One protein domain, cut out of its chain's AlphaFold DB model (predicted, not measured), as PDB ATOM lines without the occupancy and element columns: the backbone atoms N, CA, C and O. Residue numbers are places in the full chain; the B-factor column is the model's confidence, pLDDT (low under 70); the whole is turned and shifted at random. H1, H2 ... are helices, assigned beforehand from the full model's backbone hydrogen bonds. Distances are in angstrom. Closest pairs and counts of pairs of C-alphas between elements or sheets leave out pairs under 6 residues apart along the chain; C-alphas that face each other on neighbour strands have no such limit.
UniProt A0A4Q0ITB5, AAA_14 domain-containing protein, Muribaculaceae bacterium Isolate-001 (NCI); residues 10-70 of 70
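This is residues 10 to 70 of the 70 residues of the protein "AAA_14 domain-containing protein" of Muribaculaceae bacterium Isolate-001 (NCI) (UniProt A0A4Q0ITB5). Two small helical corners, H1 with H2 and H3 with H4, lie far apart at the two ends of an open, all-helix domain, joined by the outstretched link of residues 41 to 51. Between H1 and H2 the chain makes a long loop, residues 18 to 32. The printed part has 61 residues with four named helices and no named strand; it is loose, with a radius of gyration of the C-alphas of 13.2 A, spanning 34 by 27 by 17 A.

H1, residues 10 to 17, only just touches H2, residues 33 to 40, with 3 pairs of C-alphas within 8 A; the closest, those of Ser 10 and Leu 40, are 7.6 A apart. Their lines are about perpendicular, at 78 degrees. H2 and H3, residues 52 to 60, are apart. H3 and H4, residues 62 to 67, only just touch, with 3 such pairs, and only at the corner; the closest C-alphas, of Ala 58 and Phe 65, are 5.3 A apart. In H1, H2, H3 and H4 every O i to N i+4 pair is within hydrogen-bond range.

H1 begins at C-alpha 10 (39.146, -38.283, 37.028). H3 measures 12.0 A. H4 ends at C-alpha 67 (60.345, -20.205, 43.819).

The farthest C-alphas, of Pro 11 and Thr 60, are 35.0 A apart. The printed part has no cut; no printed residue is under 70 in pLDDT.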
ATOM      1  N   SER A  10      37.759 -38.007  36.602       96.62
ATOM      2  CA  SER A  10      39.146 -38.283  37.028       96.62
ATOM      3  C   SER A  10      40.044 -38.798  35.896       96.62
ATOM      4  O   SER A  10      41.070 -38.164  35.653       96.62
ATOM      5  N   PRO A  11      39.635 -39.808  35.093       97.25
ATOM      6  CA  PRO A  11      40.492 -40.326  34.025       97.25
ATOM      7  C   PRO A  11      40.805 -39.285  32.942       97.25
ATOM      8  O   PRO A  11      41.863 -39.319  32.315       97.25
ATOM      9  N   LYS A  12      39.891 -38.332  32.704       97.06
ATOM     10  CA  LYS A  12      40.112 -37.238  31.746       97.06
ATOM     11  C   LYS A  12      41.103 -36.213  32.290       97.06
ATOM     12  O   LYS A  12      41.930 -35.729  31.523       97.06
ATOM     13  N   VAL A  13      41.035 -35.910  33.589       97.25
ATOM     14  CA  VAL A  13      41.976 -35.002  34.262       97.25
ATOM     15  C   VAL A  13      43.385 -35.596  34.254       97.25
ATOM     16  O   VAL A  13      44.319 -34.926  33.827       97.25
ATOM     17  N   GLU A  14      43.534 -36.867  34.627       96.75
ATOM     18  CA  GLU A  14      44.826 -37.571  34.607       96.75
ATOM     19  C   GLU A  14      45.391 -37.702  33.191       96.75
ATOM     20  O   GLU A  14      46.594 -37.565  32.980       96.75
ATOM     21  N   LYS A  15      44.535 -37.934  32.185       97.69
ATOM     22  CA  LYS A  15      44.976 -37.934  30.787       97.69
ATOM     23  C   LYS A  15      45.461 -36.551  30.364       97.69
ATOM     24  O   LYS A  15      46.523 -36.469  29.763       97.69
ATOM     25  N   ALA A  16      44.711 -35.488  30.658       97.62
ATOM     26  CA  ALA A  16      45.091 -34.121  30.303       97.62
ATOM     27  C   ALA A  16      46.418 -33.704  30.958       97.62
ATOM     28  O   ALA A  16      47.248 -33.083  30.301       97.62
ATOM     29  N   HIS A  17      46.649 -34.120  32.204       96.94
ATOM     30  CA  HIS A  17      47.882 -33.859  32.954       96.94
ATOM     31  C   HIS A  17      49.153 -34.342  32.252       96.94
ATOM     32  O   HIS A  17      50.184 -33.685  32.335       96.94
ATOM     33  N   LYS A  18      49.066 -35.419  31.469       97.12
ATOM     34  CA  LYS A  18      50.210 -35.935  30.703       97.12
ATOM     35  C   LYS A  18      50.624 -35.051  29.523       97.12
ATOM     36  O   LYS A  18      51.722 -35.230  29.012       97.12
ATOM     37  N   TYR A  19      49.747 -34.160  29.058       97.38
ATOM     38  CA  TYR A  19      49.953 -33.406  27.814       97.38
ATOM     39  C   TYR A  19      49.931 -31.891  28.004       97.38
ATOM     40  O   TYR A  19      50.504 -31.177  27.185       97.38
ATOM     41  N   TYR A  20      49.265 -31.393  29.047       97.00
ATOM     42  CA  TYR A  20      49.059 -29.964  29.250       97.00
ATOM     43  C   TYR A  20      49.688 -29.495  30.566       97.00
ATOM     44  O   TYR A  20      49.381 -30.064  31.614       97.00
ATOM     45  N   PRO A  21      50.496 -28.417  30.543       93.00
ATOM     46  CA  PRO A  21      51.091 -27.849  31.754       93.00
ATOM     47  C   PRO A  21      50.052 -27.156  32.648       93.00
ATOM     48  O   PRO A  21      50.273 -26.976  33.840       93.00
ATOM     49  N   VAL A  22      48.907 -26.768  32.076       95.44
ATOM     50  CA  VAL A  22      47.811 -26.102  32.781       95.44
ATOM     51  C   VAL A  22      46.502 -26.801  32.439       95.44
ATOM     52  O   VAL A  22      46.178 -27.004  31.269       95.44
ATOM     53  N   ILE A  23      45.728 -27.147  33.468       96.31
ATOM     54  CA  ILE A  23      44.413 -27.779  33.338       96.31
ATOM     55  C   ILE A  23      43.400 -26.942  34.110       96.31
ATOM     56  O   ILE A  23      43.579 -26.675  35.297       96.31
ATOM     57  N   VAL A  24      42.297 -26.578  33.458       95.69
ATOM     58  CA  VAL A  24      41.178 -25.883  34.103       95.69
ATOM     59  C   VAL A  24      40.039 -26.873  34.323       95.69
ATOM     60  O   VAL A  24      39.523 -27.464  33.375       95.69
ATOM     61  N   ILE A  25      39.624 -27.047  35.579       94.88
ATOM     62  CA  ILE A  25      38.479 -27.891  35.948       94.88
ATOM     63  C   ILE A  25      37.297 -26.988  36.291       94.88
ATOM     64  O   ILE A  25      37.295 -26.297  37.309       94.88
ATOM     65  N   THR A  26      36.273 -27.012  35.443       94.31
ATOM     66  CA  THR A  26      35.054 -26.214  35.608       94.31
ATOM     67  C   THR A  26      33.913 -27.032  36.221       94.31
ATOM     68  O   THR A  26      33.978 -28.256  36.341       94.31
ATOM     69  N   GLY A  27      32.860 -26.344  36.674       92.88
ATOM     70  CA  GLY A  27      31.637 -26.961  37.194       92.88
ATOM     71  C   GLY A  27      31.003 -26.175  38.349       92.88
ATOM     72  O   GLY A  27      31.628 -25.247  38.874       92.88
ATOM     73  N   PRO A  28      29.793 -26.568  38.797       94.88
ATOM     74  CA  PRO A  28      29.013 -25.833  39.797       94.88
ATOM     75  C   PRO A  28      29.771 -25.554  41.101       94.88
ATOM     76  O   PRO A  28      30.701 -26.282  41.469       94.88
ATOM     77  N   ARG A  29      29.376 -24.511  41.842       92.19
ATOM     78  CA  ARG A  29      29.892 -24.272  43.202       92.19
ATOM     79  C   ARG A  29      29.623 -25.512  44.072       92.19
ATOM     80  O   ARG A  29      28.634 -26.201  43.869       92.19
ATOM     81  N   GLN A  30      30.541 -25.829  44.992       90.56
ATOM     82  CA  GLN A  30      30.431 -26.969  45.925       90.56
ATOM     83  C   GLN A  30      30.353 -28.378  45.294       90.56
ATOM     84  O   GLN A  30      30.152 -29.355  46.006       90.56
ATOM     85  N   SER A  31      30.641 -28.547  43.999       93.25
ATOM     86  CA  SER A  31      30.692 -29.875  43.357       93.25
ATOM     87  C   SER A  31      31.896 -30.756  43.749       93.25
ATOM     88  O   SER A  31      32.001 -31.897  43.297       93.25
ATOM     89  N   GLY A  32      32.807 -30.260  44.597       93.38
ATOM     90  CA  GLY A  32      33.978 -31.008  45.078       93.38
ATOM     91  C   GLY A  32      35.229 -30.911  44.196       93.38
ATOM     92  O   GLY A  32      36.107 -31.760  44.306       93.38
ATOM     93  N   LYS A  33      35.335 -29.884  43.341       95.12
ATOM     94  CA  LYS A  33      36.487 -29.658  42.440       95.12
ATOM     95  C   LYS A  33      37.825 -29.625  43.186       95.12
ATOM     96  O   LYS A  33      38.722 -30.390  42.864       95.12
ATOM     97  N   SER A  34      37.940 -28.803  44.230       94.31
ATOM     98  CA  SER A  34      39.180 -28.699  45.010       94.31
ATOM     99  C   SER A  34      39.522 -30.011  45.722       94.31
ATOM    100  O   SER A  34      40.690 -30.369  45.816       94.31
ATOM    101  N   THR A  35      38.512 -30.759  46.179       95.19
ATOM    102  CA  THR A  35      38.693 -32.096  46.766       95.19
ATOM    103  C   THR A  35      39.209 -33.093  45.733       95.19
ATOM    104  O   THR A  35      40.106 -33.866  46.045       95.19
ATOM    105  N   LEU A  36      38.686 -33.059  44.503       95.81
ATOM    106  CA  LEU A  36      39.179 -33.884  43.402       95.81
ATOM    107  C   LEU A  36      40.655 -33.595  43.110       95.81
ATOM    108  O   LEU A  36      41.442 -34.535  43.076       95.81
ATOM    109  N   CYS A  37      41.037 -32.323  42.948       95.25
ATOM    110  CA  CYS A  37      42.427 -31.955  42.656       95.25
ATOM    111  C   CYS A  37      43.381 -32.416  43.762       95.25
ATOM    112  O   CYS A  37      44.395 -33.038  43.471       95.25
ATOM    113  N   ARG A  38      43.029 -32.164  45.030       95.00
ATOM    114  CA  ARG A  38      43.840 -32.586  46.184       95.00
ATOM    115  C   ARG A  38      43.941 -34.105  46.322       95.00
ATOM    116  O   ARG A  38      44.910 -34.585  46.890       95.00
ATOM    117  N   ASN A  39      42.946 -34.850  45.840       95.44
ATOM    118  CA  ASN A  39      42.980 -36.307  45.860       95.44
ATOM    119  C   ASN A  39      43.825 -36.885  44.714       95.44
ATOM    120  O   ASN A  39      44.656 -37.748  44.964       95.44
ATOM    121  N   LEU A  40      43.623 -36.419  43.474       95.69
ATOM    122  CA  LEU A  40      44.374 -36.910  42.305       95.69
ATOM    123  C   LEU A  40      45.848 -36.502  42.336       95.69
ATOM    124  O   LEU A  40      46.701 -37.248  41.868       95.69
ATOM    125  N   PHE A  41      46.145 -35.332  42.895       95.06
ATOM    126  CA  PHE A  41      47.487 -34.762  42.947       95.06
ATOM    127  C   PHE A  41      47.893 -34.507  44.400       95.06
ATOM    128  O   PHE A  41      48.250 -33.396  44.781       95.06
ATOM    129  N   SER A  42      47.798 -35.538  45.239       94.56
ATOM    130  CA  SER A  42      48.050 -35.441  46.686       94.56
ATOM    131  C   SER A  42      49.486 -35.053  47.050       94.56
ATOM    132  O   SER A  42      49.719 -34.532  48.136       94.56
ATOM    133  N   THR A  43      50.436 -35.273  46.141       94.25
ATOM    134  CA  THR A  43      51.843 -34.882  46.298       94.25
ATOM    135  C   THR A  43      52.123 -33.440  45.874       94.25
ATOM    136  O   THR A  43      53.233 -32.954  46.077       94.25
ATOM    137  N   TYR A  44      51.151 -32.743  45.277       94.50
ATOM    138  CA  TYR A  44      51.346 -31.390  44.762       94.50
ATOM    139  C   TYR A  44      51.166 -30.377  45.885       94.50
ATOM    140  O   TYR A  44      50.303 -30.530  46.757       94.50
ATOM    141  N   LYS A  45      51.926 -29.280  45.824       93.88
ATOM    142  CA  LYS A  45      51.653 -28.135  46.692       93.88
ATOM    143  C   LYS A  45      50.300 -27.535  46.320       93.88
ATOM    144  O   LYS A  45      50.023 -27.229  45.164       93.88
ATOM    145  N   TYR A  46      49.444 -27.379  47.325       94.31
ATOM    146  CA  TYR A  46      48.151 -26.736  47.161       94.31
ATOM    147  C   TYR A  46      48.251 -25.257  47.517       94.31
ATOM    148  O   TYR A  46      48.660 -24.912  48.625       94.31
ATOM    149  N   VAL A  47      47.759 -24.401  46.623       95.12
ATOM    150  CA  VAL A  47      47.696 -22.956  46.837       95.12
ATOM    151  C   VAL A  47      46.282 -22.445  46.567       95.12
ATOM    152  O   VAL A  47      45.632 -22.869  45.612       95.12
ATOM    153  N   ASN A  48      45.783 -21.545  47.420       94.75
ATOM    154  CA  ASN A  48      44.464 -20.933  47.262       94.75
ATOM    155  C   ASN A  48      44.566 -19.494  46.738       94.75
ATOM    156  O   ASN A  48      44.740 -18.564  47.521       94.75
ATOM    157  N   LEU A  49      44.370 -19.302  45.436       95.06
ATOM    158  CA  LEU A  49      44.347 -17.972  44.815       95.06
ATOM    159  C   LEU A  49      43.061 -17.169  45.095       95.06
ATOM    160  O   LEU A  49      42.965 -16.020  44.672       95.06
ATOM    161  N   GLU A  50      42.073 -17.725  45.805       93.12
ATOM    162  CA  GLU A  50      40.950 -16.930  46.328       93.12
ATOM    163  C   GLU A  50      41.349 -16.133  47.581       93.12
ATOM    164  O   GLU A  50      40.683 -15.162  47.935       93.12
ATOM    165  N   PHE A  51      42.442 -16.515  48.255       96.88
ATOM    166  CA  PHE A  51      42.970 -15.749  49.378       96.88
ATOM    167  C   PHE A  51      43.758 -14.543  48.859       96.88
ATOM    168  O   PHE A  51      44.738 -14.698  48.129       96.88
ATOM    169  N   ILE A  52      43.324 -13.337  49.242       97.75
ATOM    170  CA  ILE A  52      43.841 -12.079  48.682       97.75
ATOM    171  C   ILE A  52      45.372 -11.979  48.781       97.75
ATOM    172  O   ILE A  52      45.979 -11.742  47.743       97.75
ATOM    173  N   PRO A  53      46.029 -12.217  49.934       97.25
ATOM    174  CA  PRO A  53      47.489 -12.140  50.019       97.25
ATOM    175  C   PRO A  53      48.216 -13.092  49.064       97.25
ATOM    176  O   PRO A  53      49.158 -12.681  48.395       97.25
ATOM    177  N   THR A  54      47.745 -14.336  48.937       97.38
ATOM    178  CA  THR A  54      48.314 -15.314  47.997       97.38
ATOM    179  C   THR A  54      48.166 -14.846  46.554       97.38
ATOM    180  O   THR A  54      49.116 -14.926  45.778       97.38
ATOM    181  N   ARG A  55      46.988 -14.328  46.191       97.94
ATOM    182  CA  ARG A  55      46.742 -13.782  44.854       97.94
ATOM    183  C   ARG A  55      47.609 -12.559  44.574       97.94
ATOM    184  O   ARG A  55      48.134 -12.446  43.475       97.94
ATOM    185  N   THR A  56      47.739 -11.653  45.541       98.12
ATOM    186  CA  THR A  56      48.581 -10.462  45.415       98.12
ATOM    187  C   THR A  56      50.026 -10.868  45.180       98.12
ATOM    188  O   THR A  56      50.596 -10.406  44.203       98.12
ATOM    189  N   HIS A  57      50.569 -11.790  45.980       97.81
ATOM    190  CA  HIS A  57      51.940 -12.268  45.809       97.81
ATOM    191  C   HIS A  57      52.183 -12.834  44.401       97.81
ATOM    192  O   HIS A  57      53.075 -12.363  43.701       97.81
ATOM    193  N   ALA A  58      51.315 -13.743  43.938       97.62
ATOM    194  CA  ALA A  58      51.419 -14.335  42.603       97.62
ATOM    195  C   ALA A  58      51.314 -13.315  41.452       97.62
ATOM    196  O   ALA A  58      51.798 -13.580  40.355       97.62
ATOM    197  N   LEU A  59      50.651 -12.171  41.671       97.94
ATOM    198  CA  LEU A  59      50.517 -11.101  40.677       97.94
ATOM    199  C   LEU A  59      51.681 -10.107  40.710       97.94
ATOM    200  O   LEU A  59      52.063  -9.601  39.658       97.94
ATOM    201  N   THR A  60      52.197  -9.782  41.896       98.38
ATOM    202  CA  THR A  60      53.245  -8.766  42.067       98.38
ATOM    203  C   THR A  60      54.641  -9.317  41.820       98.38
ATOM    204  O   THR A  60      55.483  -8.583  41.314       98.38
ATOM    205  N   ASP A  61      54.877 -10.588  42.155       98.06
ATOM    206  CA  ASP A  61      56.134 -11.291  41.893       98.06
ATOM    207  C   ASP A  61      55.861 -12.752  41.489       98.06
ATOM    208  O   ASP A  61      55.874 -13.656  42.326       98.06
ATOM    209  N   PRO A  62      55.570 -13.011  40.201       96.75
ATOM    210  CA  PRO A  62      55.267 -14.359  39.731       96.75
ATOM    211  C   PRO A  62      56.446 -15.329  39.850       96.75
ATOM    212  O   PRO A  62      56.215 -16.519  40.045       96.75
ATOM    213  N   VAL A  63      57.688 -14.850  39.704       97.56
ATOM    214  CA  VAL A  63      58.883 -15.707  39.775       97.56
ATOM    215  C   VAL A  63      59.142 -16.089  41.228       97.56
ATOM    216  O   VAL A  63      59.168 -17.281  41.524       97.56
ATOM    217  N   GLY A  64      59.191 -15.109  42.138       97.69
ATOM    218  CA  GLY A  64      59.338 -15.369  43.572       97.69
ATOM    219  C   GLY A  64      58.206 -16.232  44.137       97.69
ATOM    220  O   GLY A  64      58.447 -17.143  44.926       97.69
ATOM    221  N   PHE A  65      56.972 -16.046  43.655       97.19
ATOM    222  CA  PHE A  65      55.850 -16.907  44.031       97.19
ATOM    223  C   PHE A  65      56.051 -18.376  43.642       97.19
ATOM    224  O   PHE A  65      55.654 -19.257  44.403       97.19
ATOM    225  N   ILE A  66      56.620 -18.657  42.466       94.88
ATOM    226  CA  ILE A  66      56.918 -20.033  42.050       94.88
ATOM    227  C   ILE A  66      58.112 -20.581  42.838       94.88
ATOM    228  O   ILE A  66      58.015 -21.704  43.325       94.88
ATOM    229  N   ASP A  67      59.165 -19.791  43.047       96.19
ATOM    230  CA  ASP A  67      60.345 -20.205  43.819       96.19
ATOM    231  C   ASP A  67      59.989 -20.576  45.276       96.19
ATOM    232  O   ASP A  67      60.468 -21.583  45.804       96.19
ATOM    233  N   ASP A  68      59.062 -19.849  45.913       94.69
ATOM    234  CA  ASP A  68      58.520 -20.176  47.246       94.69
ATOM    235  C   ASP A  68      57.771 -21.527  47.277       94.69
ATOM    236  O   ASP A  68      57.641 -22.193  48.318       94.69
ATOM    237  N   LEU A  69      57.260 -21.963  46.123       92.25
ATOM    238  CA  LEU A  69      56.621 -23.263  45.932       92.25
ATOM    239  C   LEU A  69      57.625 -24.372  45.589       92.25
ATOM    240  O   LEU A  69      57.207 -25.533  45.540       92.25
ATOM    241  N   GLY A  70      58.929 -24.090  45.581       84.19
ATOM    242  CA  GLY A  70      60.012 -25.064  45.377       84.19
ATOM    243  C   GLY A  70      59.976 -25.736  44.013       84.19
ATOM    244  O   GLY A  70      60.396 -26.914  43.973       84.19
TER     245      GLY A  70